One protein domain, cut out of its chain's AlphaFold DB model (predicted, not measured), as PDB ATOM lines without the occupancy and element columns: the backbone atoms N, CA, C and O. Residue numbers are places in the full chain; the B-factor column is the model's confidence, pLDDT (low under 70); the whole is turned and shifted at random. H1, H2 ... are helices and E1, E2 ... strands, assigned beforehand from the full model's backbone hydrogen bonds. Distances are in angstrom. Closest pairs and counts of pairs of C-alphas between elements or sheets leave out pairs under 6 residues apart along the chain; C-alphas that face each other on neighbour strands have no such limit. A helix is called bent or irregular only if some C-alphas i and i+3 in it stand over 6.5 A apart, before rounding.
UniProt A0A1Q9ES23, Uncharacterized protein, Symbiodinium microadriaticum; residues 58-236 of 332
ATOM      1  N   LEU A  58     -53.888  16.285   8.929       60.06
ATOM      2  CA  LEU A  58     -55.058  15.414   8.928       60.06
ATOM      3  C   LEU A  58     -56.097  15.985   9.882       60.06
ATOM      4  O   LEU A  58     -55.886  16.060  11.092       60.06
ATOM      5  N   ASN A  59     -57.240  16.355   9.317       53.44
ATOM      6  CA  ASN A  59     -58.380  16.859  10.066       53.44
ATOM      7  C   ASN A  59     -59.337  15.697  10.370       53.44
ATOM      8  O   ASN A  59     -59.994  15.157   9.479       53.44
ATOM      9  N   SER A  60     -59.391  15.284  11.636       50.59
ATOM     10  CA  SER A  60     -60.497  14.498  12.190       50.59
ATOM     11  C   SER A  60     -61.602  15.455  12.635       50.59
ATOM     12  O   SER A  60     -61.327  16.605  12.972       50.59
ATOM     13  N   LEU A  61     -62.850  14.976  12.700       44.81
ATOM     14  CA  LEU A  61     -64.002  15.749  13.198       44.81
ATOM     15  C   LEU A  61     -63.758  16.382  14.577       44.81
ATOM     16  O   LEU A  61     -64.442  17.331  14.943       44.81
ATOM     17  N   LEU A  62     -62.812  15.839  15.344       38.69
ATOM     18  CA  LEU A  62     -62.521  16.260  16.709       38.69
ATOM     19  C   LEU A  62     -61.072  16.710  16.923       38.69
ATOM     20  O   LEU A  62     -60.768  17.205  18.002       38.69
ATOM     21  N   ASN A  63     -60.173  16.515  15.953       46.62
ATOM     22  CA  ASN A  63     -58.739  16.722  16.163       46.62
ATOM     23  C   ASN A  63     -58.036  17.188  14.888       46.62
ATOM     24  O   ASN A  63     -58.268  16.647  13.808       46.62
ATOM     25  N   HIS A  64     -57.110  18.128  15.049       61.88
ATOM     26  CA  HIS A  64     -56.167  18.531  14.015       61.88
ATOM     27  C   HIS A  64     -54.822  17.844  14.268       61.88
ATOM     28  O   HIS A  64     -54.238  17.992  15.342       61.88
ATOM     29  N   PHE A  65     -54.344  17.061  13.304       47.50
ATOM     30  CA  PHE A  65     -53.033  16.423  13.371       47.50
ATOM     31  C   PHE A  65     -52.103  17.074  12.362       47.50
ATOM     32  O   PHE A  65     -52.297  16.900  11.166       47.50
ATOM     33  N   GLU A  66     -51.074  17.762  12.840       59.34
ATOM     34  CA  GLU A  66     -49.972  18.228  12.004       59.34
ATOM     35  C   GLU A  66     -48.798  17.238  12.081       59.34
ATOM     36  O   GLU A  66     -48.401  16.765  13.159       59.34
ATOM     37  N   PHE A  67     -48.278  16.890  10.912       48.56
ATOM     38  CA  PHE A  67     -47.188  15.959  10.676       48.56
ATOM     39  C   PHE A  67     -46.029  16.721  10.039       48.56
ATOM     40  O   PHE A  67     -46.105  17.150   8.888       48.56
ATOM     41  N   VAL A  68     -44.934  16.860  10.780       58.34
ATOM     42  CA  VAL A  68     -43.684  17.418  10.262       58.34
ATOM     43  C   VAL A  68     -42.583  16.393  10.532       58.34
ATOM     44  O   VAL A  68     -42.205  16.231  11.697       58.34
ATOM     45  N   PRO A  69     -42.091  15.661   9.508       58.84
ATOM     46  CA  PRO A  69     -42.503  15.659   8.088       58.84
ATOM     47  C   PRO A  69     -43.887  15.005   7.832       58.84
ATOM     48  O   PRO A  69     -44.370  14.271   8.701       58.84
ATOM     49  N   PRO A  70     -44.528  15.247   6.662       52.09
ATOM     50  CA  PRO A  70     -45.832  14.676   6.308       52.09
ATOM     51  C   PRO A  70     -45.837  13.139   6.407       52.09
ATOM     52  O   PRO A  70     -44.817  12.494   6.142       52.09
ATOM     53  N   PRO A  71     -46.969  12.523   6.797       54.50
ATOM     54  CA  PRO A  71     -47.031  11.094   7.049       54.50
ATOM     55  C   PRO A  71     -46.935  10.327   5.731       54.50
ATOM     56  O   PRO A  71     -47.540  10.704   4.728       54.50
ATOM     57  N   PHE A  72     -46.214   9.206   5.735       56.06
ATOM     58  CA  PHE A  72     -46.125   8.357   4.552       56.06
ATOM     59  C   PHE A  72     -47.524   7.850   4.148       56.06
ATOM     60  O   PHE A  72     -48.222   7.285   4.999       56.06
ATOM     61  N   PRO A  73     -47.933   7.977   2.867       53.91
ATOM     62  CA  PRO A  73     -49.248   7.527   2.392       53.91
ATOM     63  C   PRO A  73     -49.561   6.063   2.746       53.91
ATOM     64  O   PRO A  73     -50.704   5.712   3.038       53.91
ATOM     65  N   CYS A  74     -48.527   5.218   2.833       49.81
ATOM     66  CA  CYS A  74     -48.648   3.806   3.194       49.81
ATOM     67  C   CYS A  74     -49.277   3.554   4.579       49.81
ATOM     68  O   CYS A  74     -49.863   2.491   4.785       49.81
ATOM     69  N   TYR A  75     -49.246   4.517   5.508       52.56
ATOM     70  CA  TYR A  75     -49.904   4.379   6.813       52.56
ATOM     71  C   TYR A  75     -51.433   4.294   6.722       52.56
ATOM     72  O   TYR A  75     -52.065   3.618   7.545       52.56
ATOM     73  N   PHE A  76     -52.027   4.958   5.726       53.91
ATOM     74  CA  PHE A  76     -53.480   5.037   5.551       53.91
ATOM     75  C   PHE A  76     -54.046   3.881   4.716       53.91
ATOM     76  O   PHE A  76     -55.208   3.496   4.907       53.91
ATOM     77  N   ASP A  77     -53.207   3.285   3.864       51.66
ATOM     78  CA  ASP A  77     -53.584   2.208   2.943       51.66
ATOM     79  C   ASP A  77     -53.208   0.797   3.431       51.66
ATOM     80  O   ASP A  77     -53.788  -0.192   2.968       51.66
ATOM     81  N   ALA A  78     -52.307   0.670   4.416       44.84
ATOM     82  CA  ALA A  78     -51.942  -0.620   5.004       44.84
ATOM     83  C   ALA A  78     -53.178  -1.351   5.578       44.84
ATOM     84  O   ALA A  78     -53.888  -0.836   6.450       44.84
ATOM     85  N   GLY A  79     -53.457  -2.553   5.064       39.44
ATOM     86  CA  GLY A  79     -54.604  -3.387   5.447       39.44
ATOM     87  C   GLY A  79     -55.849  -3.276   4.553       39.44
ATOM     88  O   GLY A  79     -56.828  -3.963   4.824       39.44
ATOM     89  N   ARG A  80     -55.839  -2.464   3.480       47.31
ATOM     90  CA  ARG A  80     -56.972  -2.346   2.528       47.31
ATOM     91  C   ARG A  80     -56.852  -3.210   1.261       47.31
ATOM     92  O   ARG A  80     -57.578  -2.975   0.300       47.31
ATOM     93  N   GLY A  81     -55.955  -4.197   1.237       35.44
ATOM     94  CA  GLY A  81     -55.872  -5.190   0.153       35.44
ATOM     95  C   GLY A  81     -55.414  -4.657  -1.212       35.44
ATOM     96  O   GLY A  81     -55.533  -5.372  -2.201       35.44
ATOM     97  N   ARG A  82     -54.888  -3.427  -1.297       40.12
ATOM     98  CA  ARG A  82     -54.230  -2.946  -2.520       40.12
ATOM     99  C   ARG A  82     -52.752  -3.353  -2.502       40.12
ATOM    100  O   ARG A  82     -52.098  -3.131  -1.481       40.12
ATOM    101  N   PRO A  83     -52.220  -3.943  -3.587       35.00
ATOM    102  CA  PRO A  83     -50.815  -4.306  -3.667       35.00
ATOM    103  C   PRO A  83     -49.989  -3.035  -3.869       35.00
ATOM    104  O   PRO A  83     -49.878  -2.509  -4.972       35.00
ATOM    105  N   THR A  84     -49.426  -2.506  -2.790       47.09
ATOM    106  CA  THR A  84     -48.284  -1.597  -2.904       47.09
ATOM    107  C   THR A  84     -47.068  -2.447  -3.283       47.09
ATOM    108  O   THR A  84     -46.903  -3.549  -2.763       47.09
ATOM    109  N   ILE A  85     -46.239  -1.984  -4.217       45.59
ATOM    110  CA  ILE A  85     -45.036  -2.713  -4.639       45.59
ATOM    111  C   ILE A  85     -44.024  -2.636  -3.489       45.59
ATOM    112  O   ILE A  85     -43.456  -1.578  -3.227       45.59
ATOM    113  N   TYR A  86     -43.839  -3.742  -2.771       48.09
ATOM    114  CA  TYR A  86     -42.847  -3.869  -1.704       48.09
ATOM    115  C   TYR A  86     -41.684  -4.731  -2.188       48.09
ATOM    116  O   TYR A  86     -41.906  -5.753  -2.838       48.09
ATOM    117  N   GLN A  87     -40.452  -4.361  -1.830       47.78
ATOM    118  CA  GLN A  87     -39.328  -5.286  -1.929       47.78
ATOM    119  C   GLN A  87     -39.271  -6.079  -0.621       47.78
ATOM    120  O   GLN A  87     -38.965  -5.549   0.450       47.78
ATOM    121  N   THR A  88     -39.670  -7.341  -0.714       44.31
ATOM    122  CA  THR A  88     -39.740  -8.263   0.417       44.31
ATOM    123  C   THR A  88     -38.411  -8.994   0.534       44.31
ATOM    124  O   THR A  88     -38.017  -9.687  -0.401       44.31
ATOM    125  N   VAL A  89     -37.721  -8.854   1.666       47.94
ATOM    126  CA  VAL A  89     -36.509  -9.626   1.966       47.94
ATOM    127  C   VAL A  89     -36.821 -10.554   3.132       47.94
ATOM    128  O   VAL A  89     -37.060 -10.117   4.260       47.94
ATOM    129  N   THR A  90     -36.855 -11.851   2.854       41.44
ATOM    130  CA  THR A  90     -37.056 -12.879   3.878       41.44
ATOM    131  C   THR A  90     -35.706 -13.217   4.493       41.44
ATOM    132  O   THR A  90     -34.821 -13.702   3.796       41.44
ATOM    133  N   VAL A  91     -35.540 -12.974   5.794       44.84
ATOM    134  CA  VAL A  91     -34.310 -13.334   6.512       44.84
ATOM    135  C   VAL A  91     -34.552 -14.653   7.242       44.84
ATOM    136  O   VAL A  91     -35.430 -14.744   8.107       44.84
ATOM    137  N   ALA A  92     -33.795 -15.691   6.878       36.41
ATOM    138  CA  ALA A  92     -33.950 -17.040   7.420       36.41
ATOM    139  C   ALA A  92     -33.835 -17.043   8.957       36.41
ATOM    140  O   ALA A  92     -32.776 -16.752   9.503       36.41
ATOM    141  N   GLY A  93     -34.939 -17.351   9.650       39.28
ATOM    142  CA  GLY A  93     -35.019 -17.418  11.117       39.28
ATOM    143  C   GLY A  93     -35.488 -16.143  11.837       39.28
ATOM    144  O   GLY A  93     -35.643 -16.177  13.055       39.28
ATOM    145  N   TRP A  94     -35.743 -15.035  11.124       43.81
ATOM    146  CA  TRP A  94     -35.999 -13.716  11.742       43.81
ATOM    147  C   TRP A  94     -37.292 -13.028  11.280       43.81
ATOM    148  O   TRP A  94     -37.644 -11.969  11.797       43.81
ATOM    149  N   GLY A  95     -38.022 -13.637  10.345       50.28
ATOM    150  CA  GLY A  95     -39.250 -13.085   9.776       50.28
ATOM    151  C   GLY A  95     -39.015 -12.297   8.485       50.28
ATOM    152  O   GLY A  95     -37.932 -12.306   7.899       50.28
ATOM    153  N   THR A  96     -40.074 -11.650   8.001       47.31
ATOM    154  CA  THR A  96     -40.051 -10.906   6.735       47.31
ATOM    155  C   THR A  96     -39.713  -9.440   6.999       47.31
ATOM    156  O   THR A  96     -40.425  -8.771   7.749       47.31
ATOM    157  N   VAL A  97     -38.645  -8.931   6.378       49.50
ATOM    158  CA  VAL A  97     -38.257  -7.518   6.443       49.50
ATOM    159  C   VAL A  97     -38.683  -6.837   5.148       49.50
ATOM    160  O   VAL A  97     -38.346  -7.275   4.049       49.50
ATOM    161  N   PHE A  98     -39.430  -5.746   5.277       50.41
ATOM    162  CA  PHE A  98     -39.872  -4.949   4.139       50.41
ATOM    163  C   PHE A  98     -39.006  -3.699   4.059       50.41
ATOM    164  O   PHE A  98     -38.950  -2.925   5.015       50.41
ATOM    165  N   ALA A  99     -38.332  -3.512   2.926       46.19
ATOM    166  CA  ALA A  99     -37.584  -2.301   2.631       46.19
ATOM    167  C   ALA A  99     -38.315  -1.514   1.541       46.19
ATOM    168  O   ALA A  99     -38.854  -2.084   0.591       46.19
ATOM    169  N   PHE A 100     -38.330  -0.189   1.673       45.84
ATOM    170  CA  PHE A 100     -38.828   0.704   0.637       45.84
ATOM    171  C   PHE A 100     -37.697   1.584   0.126       45.84
ATOM    172  O   PHE A 100     -36.940   2.174   0.898       45.84
ATOM    173  N   LYS A 101     -37.601   1.681  -1.198       42.34
ATOM    174  CA  LYS A 101     -36.778   2.676  -1.873       42.34
ATOM    175  C   LYS A 101     -37.684   3.864  -2.187       42.34
ATOM    176  O   LYS A 101     -38.613   3.735  -2.978       42.34
ATOM    177  N   VAL A 102     -37.461   4.999  -1.529       36.47
ATOM    178  CA  VAL A 102     -38.172   6.249  -1.832       36.47
ATOM    179  C   VAL A 102     -37.308   7.056  -2.799       36.47
ATOM    180  O   VAL A 102     -36.270   7.566  -2.401       36.47
ATOM    181  N   SER A 103     -37.786   7.170  -4.044       37.75
ATOM    182  CA  SER A 103     -37.307   8.054  -5.124       37.75
ATOM    183  C   SER A 103     -35.961   7.718  -5.796       37.75
ATOM    184  O   SER A 103     -34.977   7.361  -5.156       37.75
ATOM    185  N   GLU A 104     -35.933   7.875  -7.125       39.78
ATOM    186  CA  GLU A 104     -34.748   7.788  -7.995       39.78
ATOM    187  C   GLU A 104     -34.052   9.143  -8.208       39.78
ATOM    188  O   GLU A 104     -32.963   9.186  -8.774       39.78
ATOM    189  N   ASN A 105     -34.615  10.246  -7.701       41.78
ATOM    190  CA  ASN A 105     -34.115  11.586  -8.001       41.78
ATOM    191  C   ASN A 105     -33.525  12.271  -6.756       41.78
ATOM    192  O   ASN A 105     -34.248  12.756  -5.889       41.78
ATOM    193  N   ASN A 106     -32.189  12.316  -6.727       33.25
ATOM    194  CA  ASN A 106     -31.319  13.263  -6.016       33.25
ATOM    195  C   ASN A 106     -31.525  13.456  -4.506       33.25
ATOM    196  O   ASN A 106     -31.886  14.523  -4.025       33.25
ATOM    197  N   THR A 107     -31.192  12.420  -3.745       30.81
ATOM    198  CA  THR A 107     -30.243  12.407  -2.610       30.81
ATOM    199  C   THR A 107     -30.399  11.037  -1.963       30.81
ATOM    200  O   THR A 107     -31.514  10.589  -1.721       30.81
ATOM    201  N   ASN A 108     -29.292  10.331  -1.733       32.59
ATOM    202  CA  ASN A 108     -29.261   8.955  -1.223       32.59
ATOM    203  C   ASN A 108     -29.698   8.847   0.252       32.59
ATOM    204  O   ASN A 108     -28.983   8.281   1.076       32.59
ATOM    205  N   VAL A 109     -30.865   9.376   0.616       34.50
ATOM    206  CA  VAL A 109     -31.527   9.034   1.871       34.50
ATOM    207  C   VAL A 109     -32.397   7.822   1.570       34.50
ATOM    208  O   VAL A 109     -33.597   7.920   1.329       34.50
ATOM    209  N   LEU A 110     -31.767   6.646   1.562       32.59
ATOM    210  CA  LEU A 110     -32.488   5.407   1.822       32.59
ATOM    211  C   LEU A 110     -33.090   5.560   3.221       32.59
ATOM    212  O   LEU A 110     -32.470   5.205   4.222       32.59
ATOM    213  N   THR A 111     -34.299   6.113   3.305       39.00
ATOM    214  CA  THR A 111     -35.117   6.023   4.508       39.00
ATOM    215  C   THR A 111     -35.576   4.581   4.585       39.00
ATOM    216  O   THR A 111     -36.702   4.255   4.266       39.00
ATOM    217  N   GLN A 112     -34.672   3.663   4.891       43.44
ATOM    218  CA  GLN A 112     -34.983   2.252   4.974       43.44
ATOM    219  C   GLN A 112     -35.722   2.060   6.296       43.44
ATOM    220  O   GLN A 112     -35.092   1.804   7.322       43.44
ATOM    221  N   ALA A 113     -37.041   2.280   6.334       45.28
ATOM    222  CA  ALA A 113     -37.726   1.962   7.574       45.28
ATOM    223  C   ALA A 113     -37.900   0.459   7.687       45.28
ATOM    224  O   ALA A 113     -38.415  -0.229   6.809       45.28
ATOM    225  N   VAL A 114     -37.442  -0.021   8.830       49.44
ATOM    226  CA  VAL A 114     -37.486  -1.421   9.208       49.44
ATOM    227  C   VAL A 114     -38.880  -1.733   9.706       49.44
ATOM    228  O   VAL A 114     -39.164  -1.576  10.891       49.44
ATOM    229  N   GLY A 115     -39.753  -2.178   8.810       48.97
ATOM    230  CA  GLY A 115     -41.023  -2.759   9.213       48.97
ATOM    231  C   GLY A 115     -40.804  -4.187   9.703       48.97
ATOM    232  O   GLY A 115     -40.479  -5.052   8.897       48.97
ATOM    233  N   CYS A 116     -40.991  -4.441  11.000       51.53
ATOM    234  CA  CYS A 116     -41.233  -5.803  11.475       51.53
ATOM    235  C   CYS A 116     -42.743  -6.042  11.396       51.53
ATOM    236  O   CYS A 116     -43.505  -5.326  12.049       51.53
ATOM    237  N   MET A 117     -43.169  -6.972  10.540       52.81
ATOM    238  CA  MET A 117     -44.580  -7.290  10.332       52.81
ATOM    239  C   MET A 117     -44.809  -8.784  10.512       52.81
ATOM    240  O   MET A 117     -44.188  -9.587   9.824       52.81
ATOM    241  N   GLU A 118     -45.775  -9.138  11.354       49.34
ATOM    242  CA  GLU A 118     -46.419 -10.451  11.277       49.34
ATOM    243  C   GLU A 118     -47.796 -10.337  10.592       49.34
ATOM    244  O   GLU A 118     -48.222 -11.271   9.917       49.34
ATOM    245  N   ARG A 119     -48.507  -9.193  10.712       53.84
ATOM    246  CA  ARG A 119     -49.891  -9.039  10.195       53.84
ATOM    247  C   ARG A 119     -50.279  -7.660   9.628       53.84
ATOM    248  O   ARG A 119     -51.453  -7.294   9.652       53.84
ATOM    249  N   GLY A 120     -49.333  -6.919   9.047       55.34
ATOM    250  CA  GLY A 120     -49.661  -5.836   8.103       55.34
ATOM    251  C   GLY A 120     -49.779  -4.411   8.657       55.34
ATOM    252  O   GLY A 120     -50.212  -3.531   7.914       55.34
ATOM    253  N   ASN A 121     -49.373  -4.138   9.904       64.19
ATOM    254  CA  ASN A 121     -49.133  -2.759  10.347       64.19
ATOM    255  C   ASN A 121     -47.639  -2.444  10.271       64.19
ATOM    256  O   ASN A 121     -46.837  -2.909  11.079       64.19
ATOM    257  N   LEU A 122     -47.272  -1.639   9.278       65.38
ATOM    258  CA  LEU A 122     -45.903  -1.204   9.070       65.38
ATOM    259  C   LEU A 122     -45.543  -0.151  10.128       65.38
ATOM    260  O   LEU A 122     -46.074   0.958  10.119       65.38
ATOM    261  N   MET A 123     -44.647  -0.498  11.050       72.44
ATOM    262  CA  MET A 123     -44.012   0.487  11.923       72.44
ATOM    263  C   MET A 123     -42.754   1.009  11.245       72.44
ATOM    264  O   MET A 123     -41.811   0.249  11.025       72.44
ATOM    265  N   LEU A 124     -42.731   2.299  10.917       76.25
ATOM    266  CA  LEU A 124     -41.538   2.925  10.365       76.25
ATOM    267  C   LEU A 124     -40.660   3.414  11.516       76.25
ATOM    268  O   LEU A 124     -41.060   4.267  12.305       76.25
ATOM    269  N   PHE A 125     -39.450   2.874  11.602       78.31
ATOM    270  CA  PHE A 125     -38.407   3.413  12.464       78.31
ATOM    271  C   PHE A 125     -37.485   4.318  11.664       78.31
ATOM    272  O   PHE A 125     -37.128   3.991  10.534       78.31
ATOM    273  N   GLU A 126     -37.047   5.410  12.287       80.06
ATOM    274  CA  GLU A 126     -35.967   6.225  11.745       80.06
ATOM    275  C   GLU A 126     -34.702   5.357  11.574       80.06
ATOM    276  O   GLU A 126     -34.294   4.682  12.539       80.06
ATOM    277  N   PRO A 127     -34.102   5.331  10.368       79.00
ATOM    278  CA  PRO A 127     -32.902   4.551  10.113       79.00
ATOM    279  C   PRO A 127     -31.758   5.056  10.986       79.00
ATOM    280  O   PRO A 127     -31.493   6.253  11.066       79.00
ATOM    281  N   ARG A 128     -31.047   4.141  11.644       81.06
ATOM    282  CA  ARG A 128     -29.808   4.469  12.363       81.06
ATOM    283  C   ARG A 128     -28.592   3.950  11.598       81.06
ATOM    284  O   ARG A 128     -28.718   2.952  10.906       81.06
ATOM    285  N   PRO A 129     -27.383   4.506  11.792       81.00
ATOM    286  CA  PRO A 129     -26.169   3.994  11.140       81.00
ATOM    287  C   PRO A 129     -25.919   2.498  11.389       81.00
ATOM    288  O   PRO A 129     -25.426   1.774  10.533       81.00
ATOM    289  N   MET A 130     -26.314   2.002  12.564       76.62
ATOM    290  CA  MET A 130     -26.226   0.583  12.916       76.62
ATOM    291  C   MET A 130     -27.277  -0.300  12.217       76.62
ATOM    292  O   MET A 130     -27.286  -1.510  12.418       76.62
ATOM    293  N   ASP A 131     -28.190   0.289  11.451       83.19
ATOM    294  CA  ASP A 131     -29.185  -0.413  10.645       83.19
ATOM    295  C   ASP A 131     -28.618  -0.766   9.253       83.19
ATOM    296  O   ASP A 131     -29.265  -1.461   8.487       83.19
ATOM    297  N   ALA A 132     -27.351  -0.431   8.970       86.25
ATOM    298  CA  ALA A 132     -26.616  -0.881   7.780       86.25
ATOM    299  C   ALA A 132     -26.501  -2.418   7.635       86.25
ATOM    300  O   ALA A 132     -26.061  -2.908   6.603       86.25
ATOM    301  N   TRP A 133     -26.877  -3.176   8.669       88.62
ATOM    302  CA  TRP A 133     -26.954  -4.640   8.645       88.62
ATOM    303  C   TRP A 133     -28.264  -5.176   8.044       88.62
ATOM    304  O   TRP A 133     -28.415  -6.386   7.903       88.62
ATOM    305  N   ILE A 134     -29.223  -4.315   7.692       85.88
ATOM    306  CA  ILE A 134     -30.450  -4.740   7.008       85.88
ATOM    307  C   ILE A 134     -30.103  -5.248   5.611       85.88
ATOM    308  O   ILE A 134     -29.474  -4.545   4.823       85.88
ATOM    309  N   GLY A 135     -30.550  -6.465   5.302       84.62
ATOM    310  CA  GLY A 135     -30.247  -7.130   4.035       84.62
ATOM    311  C   GLY A 135     -28.846  -7.737   3.975       84.62
ATOM    312  O   GLY A 135     -28.510  -8.348   2.969       84.62
ATOM    313  N   ALA A 136     -28.036  -7.610   5.031       86.50
ATOM    314  CA  ALA A 136     -26.789  -8.352   5.129       86.50
ATOM    315  C   ALA A 136     -27.090  -9.814   5.484       86.50
ATOM    316  O   ALA A 136     -27.720 -10.100   6.504       86.50
ATOM    317  N   GLU A 137     -26.615 -10.738   4.658       88.44
ATOM    318  CA  GLU A 137     -26.712 -12.171   4.920       88.44
ATOM    319  C   GLU A 137     -25.552 -12.593   5.827       88.44
ATOM    320  O   GLU A 137     -24.401 -12.702   5.401       88.44
ATOM    321  N   VAL A 138     -25.847 -12.779   7.112       89.88
ATOM    322  CA  VAL A 138     -24.856 -13.156   8.125       89.88
ATOM    323  C   VAL A 138     -25.264 -14.486   8.747       89.88
ATOM    324  O   VAL A 138     -26.329 -14.580   9.359       89.88
ATOM    325  N   LEU A 139     -24.407 -15.496   8.614       90.31
ATOM    326  CA  LEU A 139     -24.606 -16.822   9.193       90.31
ATOM    327  C   LEU A 139     -23.767 -16.965  10.462       90.31
ATOM    328  O   LEU A 139     -22.592 -16.597  10.483       90.31
ATOM    329  N   GLU A 140     -24.374 -17.489  11.522       89.81
ATOM    330  CA  GLU A 140     -23.648 -17.869  12.731       89.81
ATOM    331  C   GLU A 140     -22.953 -19.207  12.502       89.81
ATOM    332  O   GLU A 140     -23.588 -20.216  12.199       89.81
ATOM    333  N   ASP A 141     -21.634 -19.202  12.627       86.62
ATOM    334  CA  ASP A 141     -20.816 -20.375  12.428       86.62
ATOM    335  C   ASP A 141     -20.605 -21.131  13.739       86.62
ATOM    336  O   ASP A 141     -19.893 -20.671  14.640       86.62
ATOM    337  N   GLN A 142     -21.250 -22.294  13.836       78.38
ATOM    338  CA  GLN A 142     -21.142 -23.171  14.999       78.38
ATOM    339  C   GLN A 142     -19.848 -23.997  14.998       78.38
ATOM    340  O   GLN A 142     -19.367 -24.355  16.069       78.38
ATOM    341  N   GLU A 143     -19.254 -24.261  13.832       73.94
ATOM    342  CA  GLU A 143     -18.101 -25.157  13.693       73.94
ATOM    343  C   GLU A 143     -16.780 -24.479  14.089       73.94
ATOM    344  O   GLU A 143     -15.908 -25.111  14.681       73.94
ATOM    345  N   ALA A 144     -16.634 -23.175  13.833       62.03
ATOM    346  CA  ALA A 144     -15.401 -22.421  14.082       62.03
ATOM    347  C   ALA A 144     -15.394 -21.620  15.402       62.03
ATOM    348  O   ALA A 144     -14.741 -20.579  15.498       62.03
ATOM    349  N   GLY A 145     -16.120 -22.081  16.427       66.81
ATOM    350  CA  GLY A 145     -16.080 -21.473  17.765       66.81
ATOM    351  C   GLY A 145     -17.017 -20.275  17.978       66.81
ATOM    352  O   GLY A 145     -16.703 -19.393  18.778       66.81
ATOM    353  N   GLY A 146     -18.173 -20.233  17.302       78.00
ATOM    354  CA  GLY A 146     -19.252 -19.274  17.596       78.00
ATOM    355  C   GLY A 146     -19.088 -17.905  16.924       78.00
ATOM    356  O   GLY A 146     -19.325 -16.858  17.540       78.00
ATOM    357  N   GLY A 147     -18.633 -17.908  15.670       85.81
ATOM    358  CA  GLY A 147     -18.293 -16.711  14.901       85.81
ATOM    359  C   GLY A 147     -19.393 -16.214  13.954       85.81
ATOM    360  O   GLY A 147     -20.233 -16.959  13.479       85.81
ATOM    361  N   PHE A 148     -19.344 -14.919  13.655       91.38
ATOM    362  CA  PHE A 148     -19.993 -14.237  12.525       91.38
ATOM    363  C   PHE A 148     -19.400 -14.631  11.169       91.38
ATOM    364  O   PHE A 148     -18.235 -14.295  11.006       91.38
ATOM    365  N   ARG A 149     -20.099 -15.211  10.182       92.25
ATOM    366  CA  ARG A 149     -19.636 -15.203   8.774       92.25
ATOM    367  C   ARG A 149     -20.556 -14.387   7.875       92.25
ATOM    368  O   ARG A 149     -21.775 -14.460   7.974       92.25
ATOM    369  N   ASP A 150     -19.940 -13.596   7.008       91.38
ATOM    370  CA  ASP A 150     -20.622 -12.876   5.932       91.38
ATOM    371  C   ASP A 150     -20.845 -13.847   4.766       91.38
ATOM    372  O   ASP A 150     -19.868 -14.363   4.223       91.38
ATOM    373  N   MET A 151     -22.097 -14.119   4.393       89.12
ATOM    374  CA  MET A 151     -22.428 -15.092   3.341       89.12
ATOM    375  C   MET A 151     -21.929 -14.649   1.966       89.12
ATOM    376  O   MET A 151     -21.482 -15.483   1.184       89.12
ATOM    377  N   ALA A 152     -21.923 -13.342   1.685       89.44
ATOM    378  CA  ALA A 152     -21.485 -12.829   0.390       89.44
ATOM    379  C   ALA A 152     -19.975 -13.007   0.181       89.44
ATOM    380  O   ALA A 152     -19.511 -13.205  -0.938       89.44
ATOM    381  N   THR A 153     -19.195 -12.928   1.265       90.75
ATOM    382  CA  THR A 153     -17.726 -13.004   1.191       90.75
ATOM    383  C   THR A 153     -17.173 -14.350   1.674       90.75
ATOM    384  O   THR A 153     -15.997 -14.640   1.465       90.75
ATOM    385  N   GLY A 154     -17.963 -15.147   2.399       89.69
ATOM    386  CA  GLY A 154     -17.523 -16.352   3.112       89.69
ATOM    387  C   GLY A 154     -16.541 -16.092   4.268       89.69
ATOM    388  O   GLY A 154     -16.064 -17.025   4.913       89.69
ATOM    389  N   LYS A 155     -16.203 -14.823   4.545       91.44
ATOM    390  CA  LYS A 155     -15.193 -14.435   5.539       91.44
ATOM    391  C   LYS A 155     -15.807 -14.281   6.926       91.44
ATOM    392  O   LYS A 155     -16.919 -13.772   7.079       91.44
ATOM    393  N   LEU A 156     -15.029 -14.653   7.943       91.88
ATOM    394  CA  LEU A 156     -15.361 -14.371   9.336       91.88
ATOM    395  C   LEU A 156     -15.397 -12.855   9.573       91.88
ATOM    396  O   LEU A 156     -14.495 -12.109   9.182       91.88
ATOM    397  N   LEU A 157     -16.458 -12.394  10.225       91.31
ATOM    398  CA  LEU A 157     -16.629 -11.025  10.667       91.31
ATOM    399  C   LEU A 157     -15.612 -10.717  11.762       91.31
ATOM    400  O   LEU A 157     -15.488 -11.438  12.754       91.31
ATOM    401  N   SER A 158     -14.938  -9.577  11.622       93.44
ATOM    402  CA  SER A 158     -14.065  -9.064  12.676       93.44
ATOM    403  C   SER A 158     -14.836  -8.874  13.985       93.44
ATOM    404  O   SER A 158     -16.044  -8.623  13.983       93.44
ATOM    405  N   GLN A 159     -14.141  -8.927  15.124       91.56
ATOM    406  CA  GLN A 159     -14.759  -8.773  16.447       91.56
ATOM    407  C   GLN A 159     -15.605  -7.490  16.555       91.56
ATOM    408  O   GLN A 159     -16.716  -7.515  17.086       91.56
ATOM    409  N   ARG A 160     -15.122  -6.380  15.977       92.38
ATOM    410  CA  ARG A 160     -15.857  -5.107  15.918       92.38
ATOM    411  C   ARG A 160     -17.145  -5.225  15.098       92.38
ATOM    412  O   ARG A 160     -18.193  -4.791  15.572       92.38
ATOM    413  N   ARG A 161     -17.092  -5.834  13.904       91.75
ATOM    414  CA  ARG A 161     -18.285  -6.058  13.065       91.75
ATOM    415  C   ARG A 161     -19.284  -6.977  13.769       91.75
ATOM    416  O   ARG A 161     -20.459  -6.632  13.858       91.75
ATOM    417  N   THR A 162     -18.804  -8.056  14.379       92.38
ATOM    418  CA  THR A 162     -19.609  -8.971  15.196       92.38
ATOM    419  C   THR A 162     -20.323  -8.248  16.342       92.38
ATOM    420  O   THR A 162     -21.522  -8.439  16.538       92.38
ATOM    421  N   ALA A 163     -19.639  -7.363  17.076       92.19
ATOM    422  CA  ALA A 163     -20.266  -6.574  18.138       92.19
ATOM    423  C   ALA A 163     -21.373  -5.651  17.597       92.19
ATOM    424  O   ALA A 163     -22.464  -5.591  18.171       92.19
ATOM    425  N   THR A 164     -21.129  -4.974  16.468       93.00
ATOM    426  CA  THR A 164     -22.145  -4.118  15.832       93.00
ATOM    427  C   THR A 164     -23.338  -4.915  15.303       93.00
ATOM    428  O   THR A 164     -24.474  -4.471  15.469       93.00
ATOM    429  N   TYR A 165     -23.106  -6.111  14.754       91.69
ATOM    430  CA  TYR A 165     -24.159  -7.014  14.297       91.69
ATOM    431  C   TYR A 165     -25.012  -7.511  15.473       91.69
ATOM    432  O   TYR A 165     -26.228  -7.347  15.465       91.69
ATOM    433  N   LYS A 166     -24.396  -7.978  16.570       91.88
ATOM    434  CA  LYS A 166     -25.132  -8.357  17.794       91.88
ATOM    435  C   LYS A 166     -25.970  -7.198  18.349       91.88
ATOM    436  O   LYS A 166     -27.099  -7.404  18.798       91.88
ATOM    437  N   ALA A 167     -25.437  -5.975  18.331       92.31
ATOM    438  CA  ALA A 167     -26.174  -4.782  18.749       92.31
ATOM    439  C   ALA A 167     -27.357  -4.468  17.814       92.31
ATOM    440  O   ALA A 167     -28.418  -4.047  18.284       92.31
ATOM    441  N   PHE A 168     -27.206  -4.697  16.507       91.44
ATOM    442  CA  PHE A 168     -28.307  -4.654  15.549       91.44
ATOM    443  C   PHE A 168     -29.374  -5.707  15.872       91.44
ATOM    444  O   PHE A 168     -30.524  -5.321  16.080       91.44
ATOM    445  N   CYS A 169     -29.008  -6.981  16.043       89.81
ATOM    446  CA  CYS A 169     -29.957  -8.060  16.342       89.81
ATOM    447  C   CYS A 169     -30.782  -7.777  17.604       89.81
ATOM    448  O   CYS A 169     -32.005  -7.915  17.595       89.81
ATOM    449  N   LYS A 170     -30.144  -7.302  18.685       92.31
ATOM    450  CA  LYS A 170     -30.845  -6.921  19.925       92.31
ATOM    451  C   LYS A 170     -31.888  -5.824  19.688       92.31
ATOM    452  O   LYS A 170     -33.016  -5.930  20.170       92.31
ATOM    453  N   ARG A 171     -31.529  -4.777  18.940       89.88
ATOM    454  CA  ARG A 171     -32.451  -3.676  18.612       89.88
ATOM    455  C   ARG A 171     -33.565  -4.132  17.676       89.88
ATOM    456  O   ARG A 171     -34.710  -3.741  17.880       89.88
ATOM    457  N   HIS A 172     -33.254  -4.967  16.689       87.81
ATOM    458  CA  HIS A 172     -34.243  -5.525  15.776       87.81
ATOM    459  C   HIS A 172     -35.273  -6.375  16.533       87.81
ATOM    460  O   HIS A 172     -36.469  -6.115  16.437       87.81
ATOM    461  N   ALA A 173     -34.817  -7.275  17.410       88.12
ATOM    462  CA  ALA A 173     -35.694  -8.054  18.282       88.12
ATOM    463  C   ALA A 173     -36.577  -7.161  19.174       88.12
ATOM    464  O   ALA A 173     -37.764  -7.434  19.354       88.12
ATOM    465  N   GLN A 174     -36.035  -6.064  19.714       90.06
ATOM    466  CA  GLN A 174     -36.823  -5.091  20.477       90.06
ATOM    467  C   GLN A 174     -37.901  -4.411  19.618       90.06
ATOM    468  O   GLN A 174     -39.040  -4.273  20.068       90.06
ATOM    469  N   ARG A 175     -37.560  -3.994  18.391       88.56
ATOM    470  CA  ARG A 175     -38.506  -3.388  17.439       88.56
ATOM    471  C   ARG A 175     -39.626  -4.365  17.072       88.56
ATOM    472  O   ARG A 175     -40.784  -3.964  17.114       88.56
ATOM    473  N   CYS A 176     -39.302  -5.635  16.825       86.88
ATOM    474  CA  CYS A 176     -40.295  -6.680  16.561       86.88
ATOM    475  C   CYS A 176     -41.247  -6.896  17.737       86.88
ATOM    476  O   CYS A 176     -42.455  -6.774  17.565       86.88
ATOM    477  N   ARG A 177     -40.731  -7.056  18.965       90.56
ATOM    478  CA  ARG A 177     -41.583  -7.182  20.167       90.56
ATOM    479  C   ARG A 177     -42.540  -6.002  20.342       90.56
ATOM    480  O   ARG A 177     -43.650  -6.164  20.856       90.56
ATOM    481  N   MET A 178     -42.095  -4.802  19.968       92.19
ATOM    482  CA  MET A 178     -42.940  -3.613  19.986       92.19
ATOM    483  C   MET A 178     -44.003  -3.671  18.884       92.19
ATOM    484  O   MET A 178     -45.163  -3.402  19.184       92.19
ATOM    485  N   GLY A 179     -43.646  -4.093  17.667       89.81
ATOM    486  CA  GLY A 179     -44.591  -4.396  16.583       89.81
ATOM    487  C   GLY A 179     -45.688  -5.368  17.026       89.81
ATOM    488  O   GLY A 179     -46.869  -5.041  16.936       89.81
ATOM    489  N   ASP A 180     -45.323  -6.480  17.668       89.88
ATOM    490  CA  ASP A 180     -46.289  -7.458  18.189       89.88
ATOM    491  C   ASP A 180     -47.229  -6.849  19.240       89.88
ATOM    492  O   ASP A 180     -48.401  -7.216  19.381       89.88
ATOM    493  N   ALA A 181     -46.719  -5.929  20.064       93.25
ATOM    494  CA  ALA A 181     -47.540  -5.208  21.028       93.25
ATOM    495  C   ALA A 181     -48.539  -4.270  20.330       93.25
ATOM    496  O   ALA A 181     -49.698  -4.213  20.753       93.25
ATOM    497  N   VAL A 182     -48.115  -3.594  19.261       94.25
ATOM    498  CA  VAL A 182     -48.962  -2.722  18.434       94.25
ATOM    499  C   VAL A 182     -50.057  -3.520  17.746       94.25
ATOM    500  O   VAL A 182     -51.230  -3.180  17.898       94.25
ATOM    501  N   ASP A 183     -49.718  -4.635  17.109       92.00
ATOM    502  CA  ASP A 183     -50.694  -5.500  16.445       92.00
ATOM    503  C   ASP A 183     -51.733  -6.046  17.430       92.00
ATOM    504  O   ASP A 183     -52.943  -6.002  17.178       92.00
ATOM    505  N   ARG A 184     -51.295  -6.481  18.620       94.50
ATOM    506  CA  ARG A 184     -52.217  -6.900  19.689       94.50
ATOM    507  C   ARG A 184     -53.130  -5.769  20.152       94.50
ATOM    508  O   ARG A 184     -54.295  -6.028  20.459       94.50
ATOM    509  N   TYR A 185     -52.619  -4.545  20.248       96.12
ATOM    510  CA  TYR A 185     -53.416  -3.388  20.646       96.12
ATOM    511  C   TYR A 185     -54.470  -3.070  19.593       96.12
ATOM    512  O   TYR A 185     -55.656  -3.023  19.920       96.12
ATOM    513  N   LEU A 186     -54.057  -2.950  18.334       95.06
ATOM    514  CA  LEU A 186     -54.939  -2.635  17.219       95.06
ATOM    515  C   LEU A 186     -56.029  -3.697  17.050       95.06
ATOM    516  O   LEU A 186     -57.197  -3.340  16.948       95.06
ATOM    517  N   LYS A 187     -55.703  -4.988  17.182       95.31
ATOM    518  CA  LYS A 187     -56.701  -6.073  17.168       95.31
ATOM    519  C   LYS A 187     -57.753  -5.939  18.278       95.31
ATOM    520  O   LYS A 187     -58.920  -6.280  18.087       95.31
ATOM    521  N   LEU A 188     -57.360  -5.474  19.466       96.00
ATOM    522  CA  LEU A 188     -58.303  -5.236  20.562       96.00
ATOM    523  C   LEU A 188     -59.145  -3.980  20.329       96.00
ATOM    524  O   LEU A 188     -60.332  -3.987  20.653       96.00
ATOM    525  N   VAL A 189     -58.553  -2.920  19.787       96.69
ATOM    526  CA  VAL A 189     -59.271  -1.684  19.459       96.69
ATOM    527  C   VAL A 189     -60.297  -1.953  18.367       96.69
ATOM    528  O   VAL A 189     -61.452  -1.602  18.553       96.69
ATOM    529  N   ASP A 190     -59.928  -2.658  17.301       95.75
ATOM    530  CA  ASP A 190     -60.844  -3.041  16.222       95.75
ATOM    531  C   ASP A 190     -62.057  -3.819  16.762       95.75
ATOM    532  O   ASP A 190     -63.210  -3.464  16.528       95.75
ATOM    533  N   LYS A 191     -61.810  -4.815  17.627       95.94
ATOM    534  CA  LYS A 191     -62.882  -5.648  18.194       95.94
ATOM    535  C   LYS A 191     -63.779  -4.927  19.211       95.94
ATOM    536  O   LYS A 191     -64.960  -5.254  19.313       95.94
ATOM    537  N   TYR A 192     -63.238  -4.029  20.039       95.50
ATOM    538  CA  TYR A 192     -63.975  -3.458  21.183       95.50
ATOM    539  C   TYR A 192     -64.305  -1.969  21.049       95.50
ATOM    540  O   TYR A 192     -65.204  -1.490  21.739       95.50
ATOM    541  N   GLN A 193     -63.582  -1.236  20.208       94.75
ATOM    542  CA  GLN A 193     -63.722   0.202  19.982       94.75
ATOM    543  C   GLN A 193     -63.452   0.566  18.503       94.75
ATOM    544  O   GLN A 193     -62.605   1.419  18.228       94.75
ATOM    545  N   PRO A 194     -64.184  -0.018  17.535       94.69
ATOM    546  CA  PRO A 194     -63.913   0.191  16.107       94.69
ATOM    547  C   PRO A 194     -63.999   1.669  15.692       94.69
ATOM    548  O   PRO A 194     -63.297   2.110  14.788       94.69
ATOM    549  N   LYS A 195     -64.807   2.468  16.404       92.69
ATOM    550  CA  LYS A 195     -64.985   3.904  16.143       92.69
ATOM    551  C   LYS A 195     -63.691   4.720  16.248       92.69
ATOM    552  O   LYS A 195     -63.560   5.704  15.537       92.69
ATOM    553  N   VAL A 196     -62.751   4.317  17.105       94.94
ATOM    554  CA  VAL A 196     -61.471   5.028  17.307       94.94
ATOM    555  C   VAL A 196     -60.298   4.310  16.641       94.94
ATOM    556  O   VAL A 196     -59.148   4.678  16.852       94.94
ATOM    557  N   PHE A 197     -60.556   3.270  15.844       92.62
ATOM    558  CA  PHE A 197     -59.499   2.429  15.285       92.62
ATOM    559  C   PHE A 197     -58.543   3.202  14.369       92.62
ATOM    560  O   PHE A 197     -57.328   3.049  14.483       92.62
ATOM    561  N   ALA A 198     -59.072   4.072  13.503       90.38
ATOM    562  CA  ALA A 198     -58.252   4.895  12.612       90.38
ATOM    563  C   ALA A 198     -57.329   5.847  13.395       90.38
ATOM    564  O   ALA A 198     -56.137   5.928  13.110       90.38
ATOM    565  N   GLU A 199     -57.858   6.510  14.424       93.31
ATOM    566  CA  GLU A 199     -57.091   7.422  15.281       93.31
ATOM    567  C   GLU A 199     -56.043   6.664  16.105       93.31
ATOM    568  O   GLU A 199     -54.891   7.085  16.194       93.31
ATOM    569  N   ALA A 200     -56.408   5.498  16.640       94.12
ATOM    570  CA  ALA A 200     -55.504   4.629  17.383       94.12
ATOM    571  C   ALA A 200     -54.321   4.153  16.525       94.12
ATOM    572  O   ALA A 200     -53.190   4.117  17.012       94.12
ATOM    573  N   ARG A 201     -54.553   3.831  15.244       92.12
ATOM    574  CA  ARG A 201     -53.484   3.485  14.292       92.12
ATOM    575  C   ARG A 201     -52.492   4.629  14.108       92.12
ATOM    576  O   ARG A 201     -51.292   4.408  14.241       92.12
ATOM    577  N   ILE A 202     -52.991   5.838  13.856       90.81
ATOM    578  CA  ILE A 202     -52.153   7.036  13.685       90.81
ATOM    579  C   ILE A 202     -51.360   7.319  14.967       90.81
ATOM    580  O   ILE A 202     -50.155   7.561  14.921       90.81
ATOM    581  N   TYR A 203     -52.022   7.241  16.123       92.94
ATOM    582  CA  TYR A 203     -51.397   7.515  17.412       92.94
ATOM    583  C   TYR A 203     -50.238   6.565  17.709       92.94
ATOM    584  O   TYR A 203     -49.158   6.993  18.109       92.94
ATOM    585  N   VAL A 204     -50.450   5.266  17.499       93.75
ATOM    586  CA  VAL A 204     -49.437   4.252  17.796       93.75
ATOM    587  C   VAL A 204     -48.280   4.293  16.805       93.75
ATOM    588  O   VAL A 204     -47.145   4.065  17.215       93.75
ATOM    589  N   ALA A 205     -48.536   4.655  15.546       87.94
ATOM    590  CA  ALA A 205     -47.471   4.922  14.585       87.94
ATOM    591  C   ALA A 205     -46.556   6.069  15.054       87.94
ATOM    592  O   ALA A 205     -45.340   5.986  14.907       87.94
ATOM    593  N   ARG A 206     -47.127   7.113  15.673       89.19
ATOM    594  CA  ARG A 206     -46.367   8.258  16.202       89.19
ATOM    595  C   ARG A 206     -45.672   7.960  17.533       89.19
ATOM    596  O   ARG A 206     -44.561   8.431  17.758       89.19
ATOM    597  N   PHE A 207     -46.311   7.193  18.416       92.19
ATOM    598  CA  PHE A 207     -45.835   6.941  19.782       92.19
ATOM    599  C   PHE A 207     -45.802   5.444  20.127       92.19
ATOM    600  O   PHE A 207     -46.505   4.996  21.045       92.19
ATOM    601  N   PRO A 208     -44.964   4.642  19.450       90.31
ATOM    602  CA  PRO A 208     -44.960   3.194  19.640       90.31
ATOM    603  C   PRO A 208     -44.544   2.780  21.061       90.31
ATOM    604  O   PRO A 208     -44.998   1.758  21.568       90.31
ATOM    605  N   GLN A 209     -43.762   3.603  21.766       92.31
ATOM    606  CA  GLN A 209     -43.327   3.342  23.144       92.31
ATOM    607  C   GLN A 209     -44.497   3.331  24.141       92.31
ATOM    608  O   GLN A 209     -44.410   2.694  25.190       92.31
ATOM    609  N   GLN A 210     -45.610   3.996  23.819       95.12
ATOM    610  CA  GLN A 210     -46.779   4.069  24.700       95.12
ATOM    611  C   GLN A 210     -47.720   2.864  24.568       95.12
ATOM    612  O   GLN A 210     -48.655   2.718  25.361       95.12
ATOM    613  N   VAL A 211     -47.468   1.962  23.614       95.31
ATOM    614  CA  VAL A 211     -48.338   0.811  23.338       95.31
ATOM    615  C   VAL A 211     -48.573  -0.075  24.567       95.31
ATOM    616  O   VAL A 211     -49.664  -0.617  24.744       95.31
ATOM    617  N   GLY A 212     -47.587  -0.185  25.463       95.12
ATOM    618  CA  GLY A 212     -47.711  -0.963  26.697       95.12
ATOM    619  C   GLY A 212     -48.819  -0.448  27.623       95.12
ATOM    620  O   GLY A 212     -49.604  -1.240  28.151       95.12
ATOM    621  N   GLU A 213     -48.936   0.871  27.777       96.75
ATOM    622  CA  GLU A 213     -49.987   1.498  28.586       96.75
ATOM    623  C   GLU A 213     -51.345   1.446  27.880       96.75
ATOM    624  O   GLU A 213     -52.356   1.084  28.493       96.75
ATOM    625  N   LEU A 214     -51.365   1.692  26.567       96.81
ATOM    626  CA  LEU A 214     -52.572   1.582  25.744       96.81
ATOM    627  C   LEU A 214     -53.170   0.165  25.792       96.81
ATOM    628  O   LEU A 214     -54.383  -0.007  25.942       96.81
ATOM    629  N   LEU A 215     -52.322  -0.869  25.781       96.75
ATOM    630  CA  LEU A 215     -52.735  -2.260  25.967       96.75
ATOM    631  C   LEU A 215     -53.419  -2.493  27.317       96.75
ATOM    632  O   LEU A 215     -54.427  -3.206  27.386       96.75
ATOM    633  N   LYS A 216     -52.907  -1.907  28.404       97.56
ATOM    634  CA  LYS A 216     -53.543  -2.012  29.728       97.56
ATOM    635  C   LYS A 216     -54.921  -1.351  29.718       97.56
ATOM    636  O   LYS A 216     -55.871  -1.915  30.267       97.56
ATOM    637  N   GLN A 217     -55.054  -0.196  29.068       96.81
ATOM    638  CA  GLN A 217     -56.321   0.528  28.961       96.81
ATOM    639  C   GLN A 217     -57.371  -0.261  28.169       96.81
ATOM    640  O   GLN A 217     -58.458  -0.528  28.693       96.81
ATOM    641  N   ILE A 218     -57.047  -0.735  26.962       97.38
ATOM    642  CA  ILE A 218     -58.008  -1.493  26.146       97.38
ATOM    643  C   ILE A 218     -58.376  -2.837  26.797       97.38
ATOM    644  O   ILE A 218     -59.527  -3.274  26.731       97.38
ATOM    645  N   LYS A 219     -57.451  -3.473  27.536       97.50
ATOM    646  CA  LYS A 219     -57.757  -4.671  28.341       97.50
ATOM    647  C   LYS A 219     -58.790  -4.380  29.437       97.50
ATOM    648  O   LYS A 219     -59.669  -5.216  29.675       97.50
ATOM    649  N   LYS A 220     -58.742  -3.205  30.079       97.44
ATOM    650  CA  LYS A 220     -59.775  -2.778  31.044       97.44
ATOM    651  C   LYS A 220     -61.132  -2.612  30.356       97.44
ATOM    652  O   LYS A 220     -62.131  -3.109  30.882       97.44
ATOM    653  N   VAL A 221     -61.172  -1.992  29.173       96.56
ATOM    654  CA  VAL A 221     -62.399  -1.857  28.363       96.56
ATOM    655  C   VAL A 221     -62.967  -3.233  28.013       96.56
ATOM    656  O   VAL A 221     -64.116  -3.523  28.345       96.56
ATOM    657  N   ARG A 222     -62.141  -4.137  27.472       96.31
ATOM    658  CA  ARG A 222     -62.513  -5.533  27.188       96.31
ATOM    659  C   ARG A 222     -63.120  -6.233  28.405       96.31
ATOM    660  O   ARG A 222     -64.143  -6.908  28.279       96.31
ATOM    661  N   LYS A 223     -62.510  -6.090  29.590       97.12
ATOM    662  CA  LYS A 223     -63.011  -6.700  30.836       97.12
ATOM    663  C   LYS A 223     -64.387  -6.144  31.214       97.12
ATOM    664  O   LYS A 223     -65.266  -6.930  31.566       97.12
ATOM    665  N   LYS A 224     -64.599  -4.826  31.104       96.00
ATOM    666  CA  LYS A 224     -65.906  -4.189  31.349       96.00
ATOM    667  C   LYS A 224     -66.968  -4.688  30.364       96.00
ATOM    668  O   LYS A 224     -68.015  -5.155  30.804       96.00
ATOM    669  N   VAL A 225     -66.672  -4.696  29.063       94.25
ATOM    670  CA  VAL A 225     -67.585  -5.195  28.016       94.25
ATOM    671  C   VAL A 225     -67.972  -6.656  28.265       94.25
ATOM    672  O   VAL A 225     -69.155  -6.999  28.248       94.25
ATOM    673  N   ARG A 226     -67.001  -7.520  28.590       94.25
ATOM    674  CA  ARG A 226     -67.266  -8.930  28.924       94.25
ATOM    675  C   ARG A 226     -68.150  -9.092  30.161       94.25
ATOM    676  O   ARG A 226     -69.067  -9.912  30.137       94.25
ATOM    677  N   LYS A 227     -67.908  -8.312  31.221       95.38
ATOM    678  CA  LYS A 227     -68.742  -8.329  32.435       95.38
ATOM    679  C   LYS A 227     -70.182  -7.905  32.137       95.38
ATOM    680  O   LYS A 227     -71.100  -8.629  32.513       95.38
ATOM    681  N   MET A 228     -70.379  -6.804  31.407       93.62
ATOM    682  CA  MET A 228     -71.718  -6.338  31.018       93.62
ATOM    683  C   MET A 228     -72.466  -7.383  30.185       93.62
ATOM    684  O   MET A 228     -73.636  -7.655  30.444       93.62
ATOM    685  N   ARG A 229     -71.788  -8.040  29.231       89.06
ATOM    686  CA  ARG A 229     -72.390  -9.121  28.431       89.06
ATOM    687  C   ARG A 229     -72.811 -10.310  29.297       89.06
ATOM    688  O   ARG A 229     -73.890 -10.856  29.089       89.06
ATOM    689  N   LYS A 230     -71.994 -10.700  30.282       91.69
ATOM    690  CA  LYS A 230     -72.340 -11.778  31.225       91.69
ATOM    691  C   LYS A 230     -73.554 -11.408  32.083       91.69
ATOM    692  O   LYS A 230     -74.426 -12.249  32.272       91.69
ATOM    693  N   MET A 231     -73.634 -10.162  32.553       89.50
ATOM    694  CA  MET A 231     -74.772  -9.675  33.338       89.50
ATOM    695  C   MET A 231     -76.069  -9.669  32.521       89.50
ATOM    696  O   MET A 231     -77.061 -10.227  32.973       89.50
ATOM    697  N   ARG A 232     -76.034  -9.158  31.282       88.06
ATOM    698  CA  ARG A 232     -77.190  -9.172  30.365       88.06
ATOM    699  C   ARG A 232     -77.694 -10.583  30.046       88.06
ATOM    700  O   ARG A 232     -78.891 -10.801  29.914       88.06
ATOM    701  N   ARG A 233     -76.786 -11.558  29.919       86.56
ATOM    702  CA  ARG A 233     -77.169 -12.963  29.706       86.56
ATOM    703  C   ARG A 233     -77.903 -13.546  30.915       86.56
ATOM    704  O   ARG A 233     -78.912 -14.209  30.733       86.56
ATOM    705  N   ARG A 234     -77.434 -13.253  32.133       84.81
ATOM    706  CA  ARG A 234     -78.091 -13.700  33.373       84.81
ATOM    707  C   ARG A 234     -79.458 -13.049  33.571       84.81
ATOM    708  O   ARG A 234     -80.411 -13.744  33.881       84.81
ATOM    709  N   SER A 235     -79.577 -11.745  33.321       77.81
ATOM    710  CA  SER A 235     -80.868 -11.053  33.428       77.81
ATOM    711  C   SER A 235     -81.898 -11.560  32.416       77.81
ATOM    712  O   SER A 235     -83.088 -11.498  32.685       77.81
ATOM    713  N   ARG A 236     -81.455 -12.053  31.249       75.25
ATOM    714  CA  ARG A 236     -82.348 -12.632  30.236       75.25
ATOM    715  C   ARG A 236     -82.779 -14.062  30.580       75.25
ATOM    716  O   ARG A 236     -83.900 -14.419  30.263       75.25
TER     717      ARG A 236
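Overview. This is residues 58 to 236 of the 332 residues of an uncharacterized protein of Symbiodinium microadriaticum (UniProt A0A1Q9ES23). One long helix, H3, runs like a beam through the domain; near its residue 159 is the small hairpin E5 and E6, and after its residue 192 the backbone folds back through H4 and turns again into H5, which runs alongside residues 178 to 192 of H3 and then on past them, where residues 226 to 236 stick out. Beside this beam is a looser part, residues 58 to 128, with the hairpins E1 and E2, E3 and E4, the little helix H1 and a loop whose residues 103 to 108 stick out. The printed part has 179 residues, with five named helices and six named strands in the order E1 E2 H1 E3 E4 H2 E5 E6 H3 H4 H5; the class is mixed, helices and strands, and the strands form three separate antiparallel sheets of two. The whole is loose, with a radius of gyration of the C-alphas of 20.6 A, and elongated, with spans of 71 by 43 by 27 A.

Arrangement. Strands E1, residues 58 to 60, and E2, residues 63 to 66, form an antiparallel hairpin at 172 degrees, with N 58 and O 65 2.8 A apart, within hydrogen-bond range. H1, residues 74 to 77, is close to but not clearly touching H4, residues 194 to 206; their closest C-alphas, of Tyr 75 and Ile 202, are 7.7 A apart. E1 and H4 are apart, but only just, at 8.4 A. E3, residues 87 to 91, and E4, residues 95 to 99, form a second antiparallel hairpin at 148 degrees, with N 89 and O 97 at 2.9 A. Residues 97 to 98 of E4 also pair, antiparallel, with residues 115 to 116. H2, residues 129 to 133, touches residues 164 to 168 of H3, residues 159 to 192; the closest C-alphas, of Met 130 and Phe 168, are 6.2 A apart. E5, residues 138 to 141, and E6, residues 147 to 150, form a third antiparallel hairpin at 145 degrees, with N 141 and O 147 at 2.8 A. The closest C-alphas of E6 and H3, those of Phe 148 and Thr 162, are 5.9 A apart, while E5 and H3 are apart. H3 is the hub and touches three helices. With H4 it forms a helical hairpin, a shallow tilt of 18 degrees, opposite ways, closest at the C-alphas of Asp 190 and Phe 197, 5.7 A. H5, residues 208 to 236, touches residues 178 to 192 of H3 at a shallow tilt of 28 degrees, the same way, closest at the C-alphas of Tyr 185 and Leu 215, 5.5 A. Every O i to N i+4 pair is within hydrogen-bond range in H3, but 7 of 9 in H4, 23 of 25 in H5 and 0 of 1 in H2, where 1 of 2 O i to N i+3 pairs is; H1 is too short for an O i to N i+4 pair.

Along the chain. E1 begins at C-alpha 58, (-55.058, 15.414, 8.928). E3 is 12.7 A long and E4 13.0 A. H3 is 49.7 A long, from C-alpha 159 at (-14.759, -8.773, 16.447). H4 is 19.3 A long and irregular, with C-alphas 195 and 198 7.7 A apart. H5 is 42.0 A long, has a kink of 30 degrees near residue 215, is irregular, with C-alphas 209 and 212 7.1 A apart, and has its last C-alpha, C-alpha 236, at (-82.348, -12.632, 30.236). H2 is irregular, but only just: C-alphas 130 and 133 are 6.8 A apart.

Size, cuts and confidence. The two C-alphas farthest apart, of Lys 155 and Arg 236, are 71.6 A apart. Without the stretches that stand free, the body spans 59 by 36 by 27 A. The printed part has no cut. The link from E4 to H2, residues 100 to 128, is long. The mean pLDDT of the printed part is 74.3, and residues 58 to 122 and 144 to 145 are under 70.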